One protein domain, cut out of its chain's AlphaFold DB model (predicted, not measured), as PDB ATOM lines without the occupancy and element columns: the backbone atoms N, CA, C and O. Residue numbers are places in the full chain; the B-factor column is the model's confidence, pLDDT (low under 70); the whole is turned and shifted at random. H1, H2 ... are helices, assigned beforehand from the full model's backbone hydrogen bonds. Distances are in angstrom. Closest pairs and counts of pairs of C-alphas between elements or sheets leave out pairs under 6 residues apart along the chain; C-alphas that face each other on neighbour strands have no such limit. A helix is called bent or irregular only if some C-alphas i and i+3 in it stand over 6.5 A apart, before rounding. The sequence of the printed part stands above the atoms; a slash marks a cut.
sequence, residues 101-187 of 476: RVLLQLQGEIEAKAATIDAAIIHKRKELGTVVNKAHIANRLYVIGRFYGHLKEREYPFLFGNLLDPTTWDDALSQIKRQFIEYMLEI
ATOM      1  N   ARG A 101      88.395 102.697 144.624       62.59
ATOM      2  CA  ARG A 101      88.534 102.817 143.156       62.59
ATOM      3  C   ARG A 101      88.560 104.272 142.710       62.59
ATOM      4  O   ARG A 101      89.081 104.605 141.649       62.59
ATOM      5  N   VAL A 102      88.031 105.166 143.534       65.31
ATOM      6  CA  VAL A 102      87.990 106.586 143.219       65.31
ATOM      7  C   VAL A 102      89.242 107.328 143.667       65.31
ATOM      8  O   VAL A 102      89.621 108.322 143.040       65.31
ATOM      9  N   LEU A 103      89.972 106.786 144.642       66.25
ATOM     10  CA  LEU A 103      91.362 107.164 144.845       66.25
ATOM     11  C   LEU A 103      92.143 106.999 143.534       66.25
ATOM     12  O   LEU A 103      92.814 107.936 143.125       66.25
ATOM     13  N   LEU A 104      91.983 105.886 142.813       65.69
ATOM     14  CA  LEU A 104      92.653 105.664 141.520       65.69
ATOM     15  C   LEU A 104      92.271 106.677 140.461       65.69
ATOM     16  O   LEU A 104      93.123 107.143 139.712       65.69
ATOM     17  N   GLN A 105      91.002 107.063 140.428       70.62
ATOM     18  CA  GLN A 105      90.559 108.115 139.538       70.62
ATOM     19  C   GLN A 105      91.204 109.460 139.885       70.62
ATOM     20  O   GLN A 105      91.636 110.176 138.987       70.62
ATOM     21  N   LEU A 106      91.236 109.832 141.167       71.12
ATOM     22  CA  LEU A 106      91.869 111.073 141.609       71.12
ATOM     23  C   LEU A 106      93.358 111.058 141.273       71.12
ATOM     24  O   LEU A 106      93.865 112.043 140.748       71.12
ATOM     25  N   GLN A 107      94.015 109.929 141.527       70.69
ATOM     26  CA  GLN A 107      95.397 109.679 141.161       70.69
ATOM     27  C   GLN A 107      95.577 109.858 139.651       70.69
ATOM     28  O   GLN A 107      96.279 110.775 139.257       70.69
ATOM     29  N   GLY A 108      94.861 109.116 138.805       67.38
ATOM     30  CA  GLY A 108      94.984 109.211 137.350       67.38
ATOM     31  C   GLY A 108      94.639 110.594 136.779       67.38
ATOM     32  O   GLY A 108      95.348 111.114 135.917       67.38
ATOM     33  N   GLU A 109      93.598 111.252 137.292       71.38
ATOM     34  CA  GLU A 109      93.269 112.629 136.912       71.38
ATOM     35  C   GLU A 109      94.400 113.589 137.303       71.38
ATOM     36  O   GLU A 109      94.718 114.491 136.527       71.38
ATOM     37  N   ILE A 110      95.039 113.377 138.452       71.44
ATOM     38  CA  ILE A 110      96.243 114.102 138.839       71.44
ATOM     39  C   ILE A 110      97.380 113.806 137.881       71.44
ATOM     40  O   ILE A 110      97.881 114.763 137.334       71.44
ATOM     41  N   GLU A 111      97.753 112.567 137.570       67.62
ATOM     42  CA  GLU A 111      98.888 112.299 136.661       67.62
ATOM     43  C   GLU A 111      98.678 112.940 135.276       67.62
ATOM     44  O   GLU A 111      99.578 113.570 134.713       67.62
ATOM     45  N   ALA A 112      97.462 112.837 134.723       64.06
ATOM     46  CA  ALA A 112      97.168 113.343 133.384       64.06
ATOM     47  C   ALA A 112      97.158 114.877 133.321       64.06
ATOM     48  O   ALA A 112      97.456 115.462 132.275       64.06
ATOM     49  N   LYS A 113      96.773 115.528 134.424       70.44
ATOM     50  CA  LYS A 113      96.638 116.986 134.527       70.44
ATOM     51  C   LYS A 113      97.804 117.645 135.244       70.44
ATOM     52  O   LYS A 113      97.980 118.842 135.055       70.44
ATOM     53  N   ALA A 114      98.602 116.885 135.988       62.44
ATOM     54  CA  ALA A 114      99.818 117.298 136.677       62.44
ATOM     55  C   ALA A 114     100.741 117.886 135.640       62.44
ATOM     56  O   ALA A 114     100.975 119.069 135.694       62.44
ATOM     57  N   ALA A 115     101.055 117.172 134.557       59.12
ATOM     58  CA  ALA A 115     101.824 117.747 133.455       59.12
ATOM     59  C   ALA A 115     101.219 119.046 132.880       59.12
ATOM     60  O   ALA A 115     101.954 119.867 132.370       59.12
ATOM     61  N   THR A 116      99.906 119.293 132.960       62.62
ATOM     62  CA  THR A 116      99.317 120.582 132.530       62.62
ATOM     63  C   THR A 116      99.473 121.677 133.586       62.62
ATOM     64  O   THR A 116      99.815 122.809 133.254       62.62
ATOM     65  N   ILE A 117      99.214 121.356 134.851       62.28
ATOM     66  CA  ILE A 117      99.396 122.250 136.001       62.28
ATOM     67  C   ILE A 117     100.895 122.561 136.197       62.28
ATOM     68  O   ILE A 117     101.256 123.694 136.519       62.28
ATOM     69  N   ASP A 118     101.739 121.586 135.855       54.69
ATOM     70  CA  ASP A 118     103.175 121.522 136.085       54.69
ATOM     71  C   ASP A 118     104.021 121.940 134.867       54.69
ATOM     72  O   ASP A 118     105.107 122.488 135.026       54.69
ATOM     73  N   ALA A 119     103.557 121.770 133.623       44.25
ATOM     74  CA  ALA A 119     104.282 122.285 132.447       44.25
ATOM     75  C   ALA A 119     104.112 123.800 132.263       44.25
ATOM     76  O   ALA A 119     104.988 124.444 131.688       44.25
ATOM     77  N   ALA A 120     103.069 124.407 132.848       45.03
ATOM     78  CA  ALA A 120     102.972 125.868 133.006       45.03
ATOM     79  C   ALA A 120     104.024 126.453 133.972       45.03
ATOM     80  O   ALA A 120     103.991 127.642 134.302       45.03
ATOM     81  N   ILE A 121     104.927 125.616 134.491       43.62
ATOM     82  CA  ILE A 121     105.983 126.002 135.424       43.62
ATOM     83  C   ILE A 121     107.265 126.415 134.695       43.62
ATOM     84  O   ILE A 121     108.053 127.166 135.258       43.62
ATOM     85  N   ILE A 122     107.412 126.104 133.406       45.81
ATOM     86  CA  ILE A 122     108.467 126.718 132.600       45.81
ATOM     87  C   ILE A 122     108.101 128.188 132.382       45.81
ATOM     88  O   ILE A 122     107.110 128.491 131.718       45.81
ATOM     89  N   HIS A 123     108.876 129.098 132.973       44.28
ATOM     90  CA  HIS A 123     108.716 130.542 132.823       44.28
ATOM     91  C   HIS A 123     108.408 130.919 131.361       44.28
ATOM     92  O   HIS A 123     109.229 130.702 130.475       44.28
ATOM     93  N   LYS A 124     107.207 131.474 131.137       45.53
ATOM     94  CA  LYS A 124     106.610 131.876 129.844       45.53
ATOM     95  C   LYS A 124     106.099 130.798 128.890       45.53
ATOM     96  O   LYS A 124     105.439 131.162 127.916       45.53
ATOM     97  N   ARG A 125     106.203 129.504 129.202       48.12
ATOM     98  CA  ARG A 125     105.409 128.492 128.486       48.12
ATOM     99  C   ARG A 125     103.979 128.489 129.007       48.12
ATOM    100  O   ARG A 125     103.582 127.700 129.858       48.12
ATOM    101  N   LYS A 126     103.169 129.380 128.433       53.84
ATOM    102  CA  LYS A 126     101.697 129.332 128.519       53.84
ATOM    103  C   LYS A 126     101.107 128.162 127.718       53.84
ATOM    104  O   LYS A 126      99.890 128.025 127.628       53.84
ATOM    105  N   GLU A 127     101.957 127.358 127.091       49.00
ATOM    106  CA  GLU A 127     101.559 126.278 126.206       49.00
ATOM    107  C   GLU A 127     100.811 125.192 127.001       49.00
ATOM    108  O   GLU A 127     101.118 124.929 128.162       49.00
ATOM    109  N   LEU A 128      99.780 124.598 126.382       51.47
ATOM    110  CA  LEU A 128      98.782 123.698 126.993       51.47
ATOM    111  C   LEU A 128      97.678 124.406 127.818       51.47
ATOM    112  O   LEU A 128      97.449 124.116 128.995       51.47
ATOM    113  N   GLY A 129      96.948 125.324 127.173       62.47
ATOM    114  CA  GLY A 129      95.722 125.955 127.691       62.47
ATOM    115  C   GLY A 129      95.952 127.167 128.602       62.47
ATOM    116  O   GLY A 129      97.047 127.383 129.118       62.47
ATOM    117  N   THR A 130      94.913 127.968 128.835       73.50
ATOM    118  CA  THR A 130      95.008 129.205 129.632       73.50
ATOM    119  C   THR A 130      95.165 128.948 131.132       73.50
ATOM    120  O   THR A 130      94.834 127.875 131.643       73.50
ATOM    121  N   VAL A 131      95.662 129.950 131.869       79.94
ATOM    122  CA  VAL A 131      95.702 129.924 133.347       79.94
ATOM    123  C   VAL A 131      94.300 129.735 133.928       79.94
ATOM    124  O   VAL A 131      94.124 128.998 134.895       79.94
ATOM    125  N   VAL A 132      93.293 130.299 133.260       84.38
ATOM    126  CA  VAL A 132      91.872 130.082 133.548       84.38
ATOM    127  C   VAL A 132      91.527 128.590 133.515       84.38
ATOM    128  O   VAL A 132      91.025 128.054 134.501       84.38
ATOM    129  N   ASN A 133      91.856 127.878 132.431       80.62
ATOM    130  CA  ASN A 133      91.603 126.437 132.335       80.62
ATOM    131  C   ASN A 133      92.315 125.641 133.449       80.62
ATOM    132  O   ASN A 133      91.748 124.697 133.999       80.62
ATOM    133  N   LYS A 134      93.531 126.043 133.832       83.81
ATOM    134  CA  LYS A 134      94.283 125.411 134.931       83.81
ATOM    135  C   LYS A 134      93.600 125.612 136.289       83.81
ATOM    136  O   LYS A 134      93.524 124.664 137.069       83.81
ATOM    137  N   ALA A 135      93.016 126.784 136.535       87.88
ATOM    138  CA  ALA A 135      92.206 127.044 137.725       87.88
ATOM    139  C   ALA A 135      90.932 126.175 137.772       87.88
ATOM    140  O   ALA A 135      90.615 125.610 138.823       87.88
ATOM    141  N   HIS A 136      90.234 126.003 136.640       86.69
ATOM    142  CA  HIS A 136      89.090 125.076 136.543       86.69
ATOM    143  C   HIS A 136      89.521 123.630 136.805       86.69
ATOM    144  O   HIS A 136      88.849 122.900 137.533       86.69
ATOM    145  N   ILE A 137      90.666 123.212 136.262       84.75
ATOM    146  CA  ILE A 137      91.235 121.885 136.507       84.75
ATOM    147  C   ILE A 137      91.540 121.676 137.998       84.75
ATOM    148  O   ILE A 137      91.133 120.647 138.540       84.75
ATOM    149  N   ALA A 138      92.196 122.629 138.665       87.81
ATOM    150  CA  ALA A 138      92.534 122.536 140.088       87.81
ATOM    151  C   ALA A 138      91.280 122.426 140.972       87.81
ATOM    152  O   ALA A 138      91.188 121.531 141.813       87.81
ATOM    153  N   ASN A 139      90.264 123.255 140.716       89.62
ATOM    154  CA  ASN A 139      88.971 123.170 141.401       89.62
ATOM    155  C   ASN A 139      88.255 121.835 141.130       89.62
ATOM    156  O   ASN A 139      87.681 121.243 142.044       89.62
ATOM    157  N   ARG A 140      88.335 121.295 139.905       85.31
ATOM    158  CA  ARG A 140      87.777 119.973 139.590       85.31
ATOM    159  C   ARG A 140      88.471 118.859 140.372       85.31
ATOM    160  O   ARG A 140      87.790 117.956 140.853       85.31
ATOM    161  N   LEU A 141      89.799 118.907 140.491       84.56
ATOM    162  CA  LEU A 141      90.561 117.944 141.295       84.56
ATOM    163  C   LEU A 141      90.152 118.016 142.770       84.56
ATOM    164  O   LEU A 141      89.943 116.970 143.383       84.56
ATOM    165  N   TYR A 142      89.937 119.223 143.304       87.19
ATOM    166  CA  TYR A 142      89.410 119.403 144.657       87.19
ATOM    167  C   TYR A 142      88.029 118.777 144.840       87.19
ATOM    168  O   TYR A 142      87.841 118.000 145.770       87.19
ATOM    169  N   VAL A 143      87.074 119.064 143.948       84.00
ATOM    170  CA  VAL A 143      85.712 118.507 144.034       84.00
ATOM    171  C   VAL A 143      85.740 116.982 144.000       84.00
ATOM    172  O   VAL A 143      85.072 116.352 144.815       84.00
ATOM    173  N   ILE A 144      86.551 116.384 143.117       79.00
ATOM    174  CA  ILE A 144      86.745 114.930 143.089       79.00
ATOM    175  C   ILE A 144      87.318 114.470 144.435       79.00
ATOM    176  O   ILE A 144      86.706 113.654 145.112       79.00
ATOM    177  N   GLY A 145      88.444 115.022 144.886       79.75
ATOM    178  CA  GLY A 145      89.058 114.572 146.135       79.75
ATOM    179  C   GLY A 145      88.187 114.779 147.382       79.75
ATOM    180  O   GLY A 145      88.261 113.980 148.315       79.75
ATOM    181  N   ARG A 146      87.320 115.797 147.395       83.06
ATOM    182  CA  ARG A 146      86.338 116.051 148.461       83.06
ATOM    183  C   ARG A 146      85.169 115.089 148.439       83.06
ATOM    184  O   ARG A 146      84.854 114.534 149.487       83.06
ATOM    185  N   PHE A 147      84.548 114.891 147.276       74.12
ATOM    186  CA  PHE A 147      83.393 114.004 147.128       74.12
ATOM    187  C   PHE A 147      83.699 112.600 147.667       74.12
ATOM    188  O   PHE A 147      82.840 111.964 148.266       74.12
ATOM    189  N   TYR A 148      84.952 112.160 147.543       71.19
ATOM    190  CA  TYR A 148      85.403 110.847 148.001       71.19
ATOM    191  C   TYR A 148      86.206 110.885 149.313       71.19
ATOM    192  O   TYR A 148      86.818 109.895 149.693       71.19
ATOM    193  N   GLY A 149      86.197 112.003 150.046       74.50
ATOM    194  CA  GLY A 149      86.750 112.087 151.403       74.50
ATOM    195  C   GLY A 149      88.268 111.889 151.502       74.50
ATOM    196  O   GLY A 149      88.740 111.348 152.503       74.50
ATOM    197  N   HIS A 150      89.019 112.289 150.473       77.81
ATOM    198  CA  HIS A 150      90.485 112.211 150.421       77.81
ATOM    199  C   HIS A 150      91.180 113.563 150.600       77.81
ATOM    200  O   HIS A 150      92.352 113.592 150.956       77.81
ATOM    201  N   LEU A 151      90.474 114.672 150.368       83.12
ATOM    202  CA  LEU A 151      91.001 116.020 150.581       83.12
ATOM    203  C   LEU A 151      90.324 116.697 151.770       83.12
ATOM    204  O   LEU A 151      89.117 116.531 152.008       83.12
ATOM    205  N   LYS A 152      91.103 117.499 152.497       86.00
ATOM    206  CA  LYS A 152      90.588 118.342 153.577       86.00
ATOM    207  C   LYS A 152      89.665 119.410 153.012       86.00
ATOM    208  O   LYS A 152      89.901 119.958 151.934       86.00
ATOM    209  N   GLU A 153      88.617 119.696 153.769       88.44
ATOM    210  CA  GLU A 153      87.689 120.771 153.453       88.44
ATOM    211  C   GLU A 153      88.375 122.132 153.561       88.44
ATOM    212  O   GLU A 153      89.142 122.385 154.488       88.44
ATOM    213  N   ARG A 154      88.115 122.979 152.572       87.94
ATOM    214  CA  ARG A 154      88.634 124.336 152.423       87.94
ATOM    215  C   ARG A 154      87.527 125.228 151.871       87.94
ATOM    216  O   ARG A 154      86.540 124.728 151.323       87.94
ATOM    217  N   GLU A 155      87.729 126.536 151.964       88.75
ATOM    218  CA  GLU A 155      86.876 127.510 151.292       88.75
ATOM    219  C   GLU A 155      86.930 127.296 149.771       88.75
ATOM    220  O   GLU A 155      88.004 127.232 149.174       88.75
ATOM    221  N   TYR A 156      85.759 127.127 149.160       89.56
ATOM    222  CA  TYR A 156      85.589 126.823 147.742       89.56
ATOM    223  C   TYR A 156      84.531 127.760 147.148       89.56
ATOM    224  O   TYR A 156      83.499 127.970 147.793       89.56
ATOM    225  N   PRO A 157      84.712 128.265 145.912       90.75
ATOM    226  CA  PRO A 157      85.783 127.959 144.955       90.75
ATOM    227  C   PRO A 157      87.097 128.713 145.207       90.75
ATOM    228  O   PRO A 157      87.100 129.826 145.722       90.75
ATOM    229  N   PHE A 158      88.222 128.133 144.773       90.62
ATOM    230  CA  PHE A 158      89.519 128.820 144.805       90.62
ATOM    231  C   PHE A 158      89.625 129.772 143.613       90.62
ATOM    232  O   PHE A 158      89.585 129.327 142.461       90.62
ATOM    233  N   LEU A 159      89.779 131.070 143.886       89.06
ATOM    234  CA  LEU A 159      89.802 132.105 142.846       89.06
ATOM    235  C   LEU A 159      91.202 132.399 142.281       89.06
ATOM    236  O   LEU A 159      91.306 132.947 141.192       89.06
ATOM    237  N   PHE A 160      92.274 132.010 142.978       89.56
ATOM    238  CA  PHE A 160      93.678 132.188 142.564       89.56
ATOM    239  C   PHE A 160      94.063 133.611 142.084       89.56
ATOM    240  O   PHE A 160      95.027 133.771 141.342       89.56
ATOM    241  N   GLY A 161      93.325 134.654 142.483       87.06
ATOM    242  CA  GLY A 161      93.542 136.041 142.048       87.06
ATOM    243  C   GLY A 161      92.699 136.471 140.836       87.06
ATOM    244  O   GLY A 161      91.626 135.930 140.574       87.06
ATOM    245  N   ASN A 162      93.151 137.500 140.107       87.31
ATOM    246  CA  ASN A 162      92.414 138.060 138.968       87.31
ATOM    247  C   ASN A 162      92.745 137.342 137.652       87.31
ATOM    248  O   ASN A 162      93.567 137.791 136.858       87.31
ATOM    249  N   LEU A 163      92.037 136.256 137.356       87.31
ATOM    250  CA  LEU A 163      92.305 135.469 136.150       87.31
ATOM    251  C   LEU A 163      91.971 136.177 134.818       87.31
ATOM    252  O   LEU A 163      92.350 135.664 133.764       87.31
ATOM    253  N   LEU A 164      91.296 137.333 134.840       85.50
ATOM    254  CA  LEU A 164      91.011 138.135 133.641       85.50
ATOM    255  C   LEU A 164      92.190 139.010 133.205       85.50
ATOM    256  O   LEU A 164      92.218 139.442 132.056       85.50
ATOM    257  N   ASP A 165      93.147 139.270 134.097       86.31
ATOM    258  CA  ASP A 165      94.293 140.135 133.832       86.31
ATOM    259  C   ASP A 165      95.567 139.296 133.619       86.31
ATOM    260  O   ASP A 165      96.120 138.762 134.592       86.31
ATOM    261  N   PRO A 166      96.079 139.193 132.373       82.19
ATOM    262  CA  PRO A 166      97.289 138.438 132.063       82.19
ATOM    263  C   PRO A 166      98.537 138.885 132.827       82.19
ATOM    264  O   PRO A 166      99.479 138.100 132.921       82.19
ATOM    265  N   THR A 167      98.569 140.105 133.369       80.69
ATOM    266  CA  THR A 167      99.700 140.594 134.176       80.69
ATOM    267  C   THR A 167      99.779 139.922 135.550       80.69
ATOM    268  O   THR A 167     100.835 139.922 136.183       80.69
ATOM    269  N   THR A 168      98.692 139.286 135.998       82.06
ATOM    270  CA  THR A 168      98.611 138.582 137.290       82.06
ATOM    271  C   THR A 168      98.748 137.062 137.164       82.06
ATOM    272  O   THR A 168      98.840 136.354 138.166       82.06
ATOM    273  N   TRP A 169      98.796 136.541 135.936       81.75
ATOM    274  CA  TRP A 169      98.765 135.105 135.656       81.75
ATOM    275  C   TRP A 169      99.921 134.320 136.277       81.75
ATOM    276  O   TRP A 169      99.713 133.185 136.695       81.75
ATOM    277  N   ASP A 170     101.109 134.910 136.395       77.25
ATOM    278  CA  ASP A 170     102.252 134.251 137.037       77.25
ATOM    279  C   ASP A 170     102.014 134.023 138.537       77.25
ATOM    280  O   ASP A 170     102.387 132.982 139.087       77.25
ATOM    281  N   ASP A 171     101.347 134.972 139.199       80.56
ATOM    282  CA  ASP A 171     100.966 134.832 140.603       80.56
ATOM    283  C   ASP A 171      99.860 133.784 140.760       80.56
ATOM    284  O   ASP A 171      99.999 132.856 141.556       80.56
ATOM    285  N   ALA A 172      98.823 133.848 139.920       85.94
ATOM    286  CA  ALA A 172      97.749 132.859 139.904       85.94
ATOM    287  C   ALA A 172      98.275 131.433 139.683       85.94
ATOM    288  O   ALA A 172      97.915 130.506 140.408       85.94
ATOM    289  N   LEU A 173      99.189 131.253 138.726       80.75
ATOM    290  CA  LEU A 173      99.868 129.980 138.495       80.75
ATOM    291  C   LEU A 173     100.648 129.525 139.729       80.75
ATOM    292  O   LEU A 173     100.600 128.348 140.074       80.75
ATOM    293  N   SER A 174     101.352 130.430 140.406       80.75
ATOM    294  CA  SER A 174     102.080 130.106 141.639       80.75
ATOM    295  C   SER A 174     101.128 129.658 142.757       80.75
ATOM    296  O   SER A 174     101.414 128.690 143.463       80.75
ATOM    297  N   GLN A 175      99.960 130.293 142.887       86.25
ATOM    298  CA  GLN A 175      98.920 129.877 143.833       86.25
ATOM    299  C   GLN A 175      98.346 128.493 143.491       86.25
ATOM    300  O   GLN A 175      98.246 127.646 144.378       86.25
ATOM    301  N   ILE A 176      98.043 128.231 142.214       86.88
ATOM    302  CA  ILE A 176      97.558 126.925 141.739       86.88
ATOM    303  C   ILE A 176      98.568 125.815 142.067       86.88
ATOM    304  O   ILE A 176      98.172 124.755 142.548       86.88
ATOM    305  N   LYS A 177      99.870 126.057 141.866       81.88
ATOM    306  CA  LYS A 177     100.937 125.081 142.163       81.88
ATOM    307  C   LYS A 177     101.033 124.761 143.643       81.88
ATOM    308  O   LYS A 177     101.075 123.594 144.014       81.88
ATOM    309  N   ARG A 178     101.026 125.788 144.498       84.50
ATOM    310  CA  ARG A 178     101.013 125.588 145.956       84.50
ATOM    311  C   ARG A 178      99.808 124.751 146.371       84.50
ATOM    312  O   ARG A 178      99.962 123.789 147.116       84.50
ATOM    313  N   GLN A 179      98.641 125.051 145.808       87.31
ATOM    314  CA  GLN A 179      97.433 124.291 146.089       87.31
ATOM    315  C   GLN A 179      97.519 122.836 145.594       87.31
ATOM    316  O   GLN A 179      97.066 121.925 146.286       87.31
ATOM    317  N   PHE A 180      98.124 122.604 144.429       85.31
ATOM    318  CA  PHE A 180      98.378 121.262 143.909       85.31
ATOM    319  C   PHE A 180      99.353 120.475 144.798       85.31
ATOM    320  O   PHE A 180      99.081 119.319 145.116       85.31
ATOM    321  N   ILE A 181     100.426 121.112 145.280       84.62
ATOM    322  CA  ILE A 181     101.363 120.523 146.248       84.62
ATOM    323  C   ILE A 181     100.634 120.078 147.520       84.62
ATOM    324  O   ILE A 181     100.855 118.966 148.001       84.62
ATOM    325  N   GLU A 182      99.726 120.904 148.041       86.12
ATOM    326  CA  GLU A 182      98.901 120.527 149.190       86.12
ATOM    327  C   GLU A 182      98.009 119.315 148.898       86.12
ATOM    328  O   GLU A 182      97.934 118.407 149.723       86.12
ATOM    329  N   TYR A 183      97.359 119.265 147.729       85.62
ATOM    330  CA  TYR A 183      96.537 118.110 147.350       85.62
ATOM    331  C   TYR A 183      97.371 116.832 147.296       85.62
ATOM    332  O   TYR A 183      96.979 115.814 147.860       85.62
ATOM    333  N   MET A 184      98.557 116.895 146.692       81.56
ATOM    334  CA  MET A 184      99.484 115.765 146.613       81.56
ATOM    335  C   MET A 184      99.886 115.256 148.002       81.56
ATOM    336  O   MET A 184      99.936 114.047 148.230       81.56
ATOM    337  N   LEU A 185     100.106 116.161 148.958       84.12
ATOM    338  CA  LEU A 185     100.427 115.828 150.351       84.12
ATOM    339  C   LEU A 185      99.234 115.301 151.169       84.12
ATOM    340  O   LEU A 185      99.436 114.701 152.227       84.12
ATOM    341  N   GLU A 186      98.003 115.431 150.685       82.88
ATOM    342  CA  GLU A 186      96.806 114.891 151.350       82.88
ATOM    343  C   GLU A 186      96.363 113.538 150.802       82.88
ATOM    344  O   GLU A 186      95.799 112.729 151.538       82.88
ATOM    345  N   ILE A 187      96.642 113.270 149.530       76.50
ATOM    346  CA  ILE A 187      96.147 112.069 148.864       76.50
ATOM    347  C   ILE A 187      96.822 110.824 149.437       76.50
ATOM    348  O   ILE A 187      98.053 110.733 149.416       76.50
TER     349      ILE A 187
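What this domain is: This is residues 101 to 187 of the 476 residues of an uncharacterized protein of Ignavibacteriales bacterium (UniProt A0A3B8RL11). Three helices lie side by side in an elongated bundle: H1 and H2 form a helical hairpin, and H3 packs beside H2, meeting H1 through a small part of each helix. The long link from H2 to H3, residues 148 to 165, runs back along the length of H2 and H3 on the side away from H1. The printed part has 87 residues with three named helices in the order H1, H2, H3 and no named strand; the class is all helix. The whole is compact, with a radius of gyration of the C-alphas of 12.6 A and spans of 39 by 25 by 18 A.

How they stand to each other: H1, residues 101 to 119, and H2, residues 131 to 147, touch at a shallow tilt of 17 degrees, opposite ways, with the C-alphas of Ile 117 and Lys 134 closest at 6.1 A. H2 and H3, residues 166 to 186, touch at a shallow tilt of 23 degrees, the same way; their closest C-alphas, of Val 131 and Trp 169, are 6.4 A apart. H1 and H3 only just touch, with 3 pairs of C-alphas within 8 A, through residues 117 to 118 of H1 and 176 to 177 of H3 alone; Ile 117 and Lys 177 have the closest C-alphas, 7.0 A apart. Their shallow tilt of 33 degrees, opposite ways, is only just short of steep. Every O i to N i+4 pair is within hydrogen-bond range in H2, against 13 of 15 in H1 and 15 of 17 in H3.

Where its parts are: H1 begins with C-alpha 101 at (88.534, 102.817, 143.156) and is 27.2 A long, with a kink of 36 degrees near residue 113; it is neither bent nor irregular, but only just: C-alphas 112 and 115 are 6.4 A apart. H2 is 24.4 A long. H3, 30.4 A long, is irregular, with C-alphas 167 and 170 7.4 A apart; it ends with C-alpha 186 at (96.806, 114.891, 151.350).

The domain as a whole: The C-alphas farthest apart, of Arg 101 and Thr 167, are 40.4 A apart. The printed part has no cut, and both links are long, 11 and 18 residues. Mean pLDDT of the printed part is 75.6; residues 101 to 104, 108, 111 to 112 and 114 to 129 are under 70.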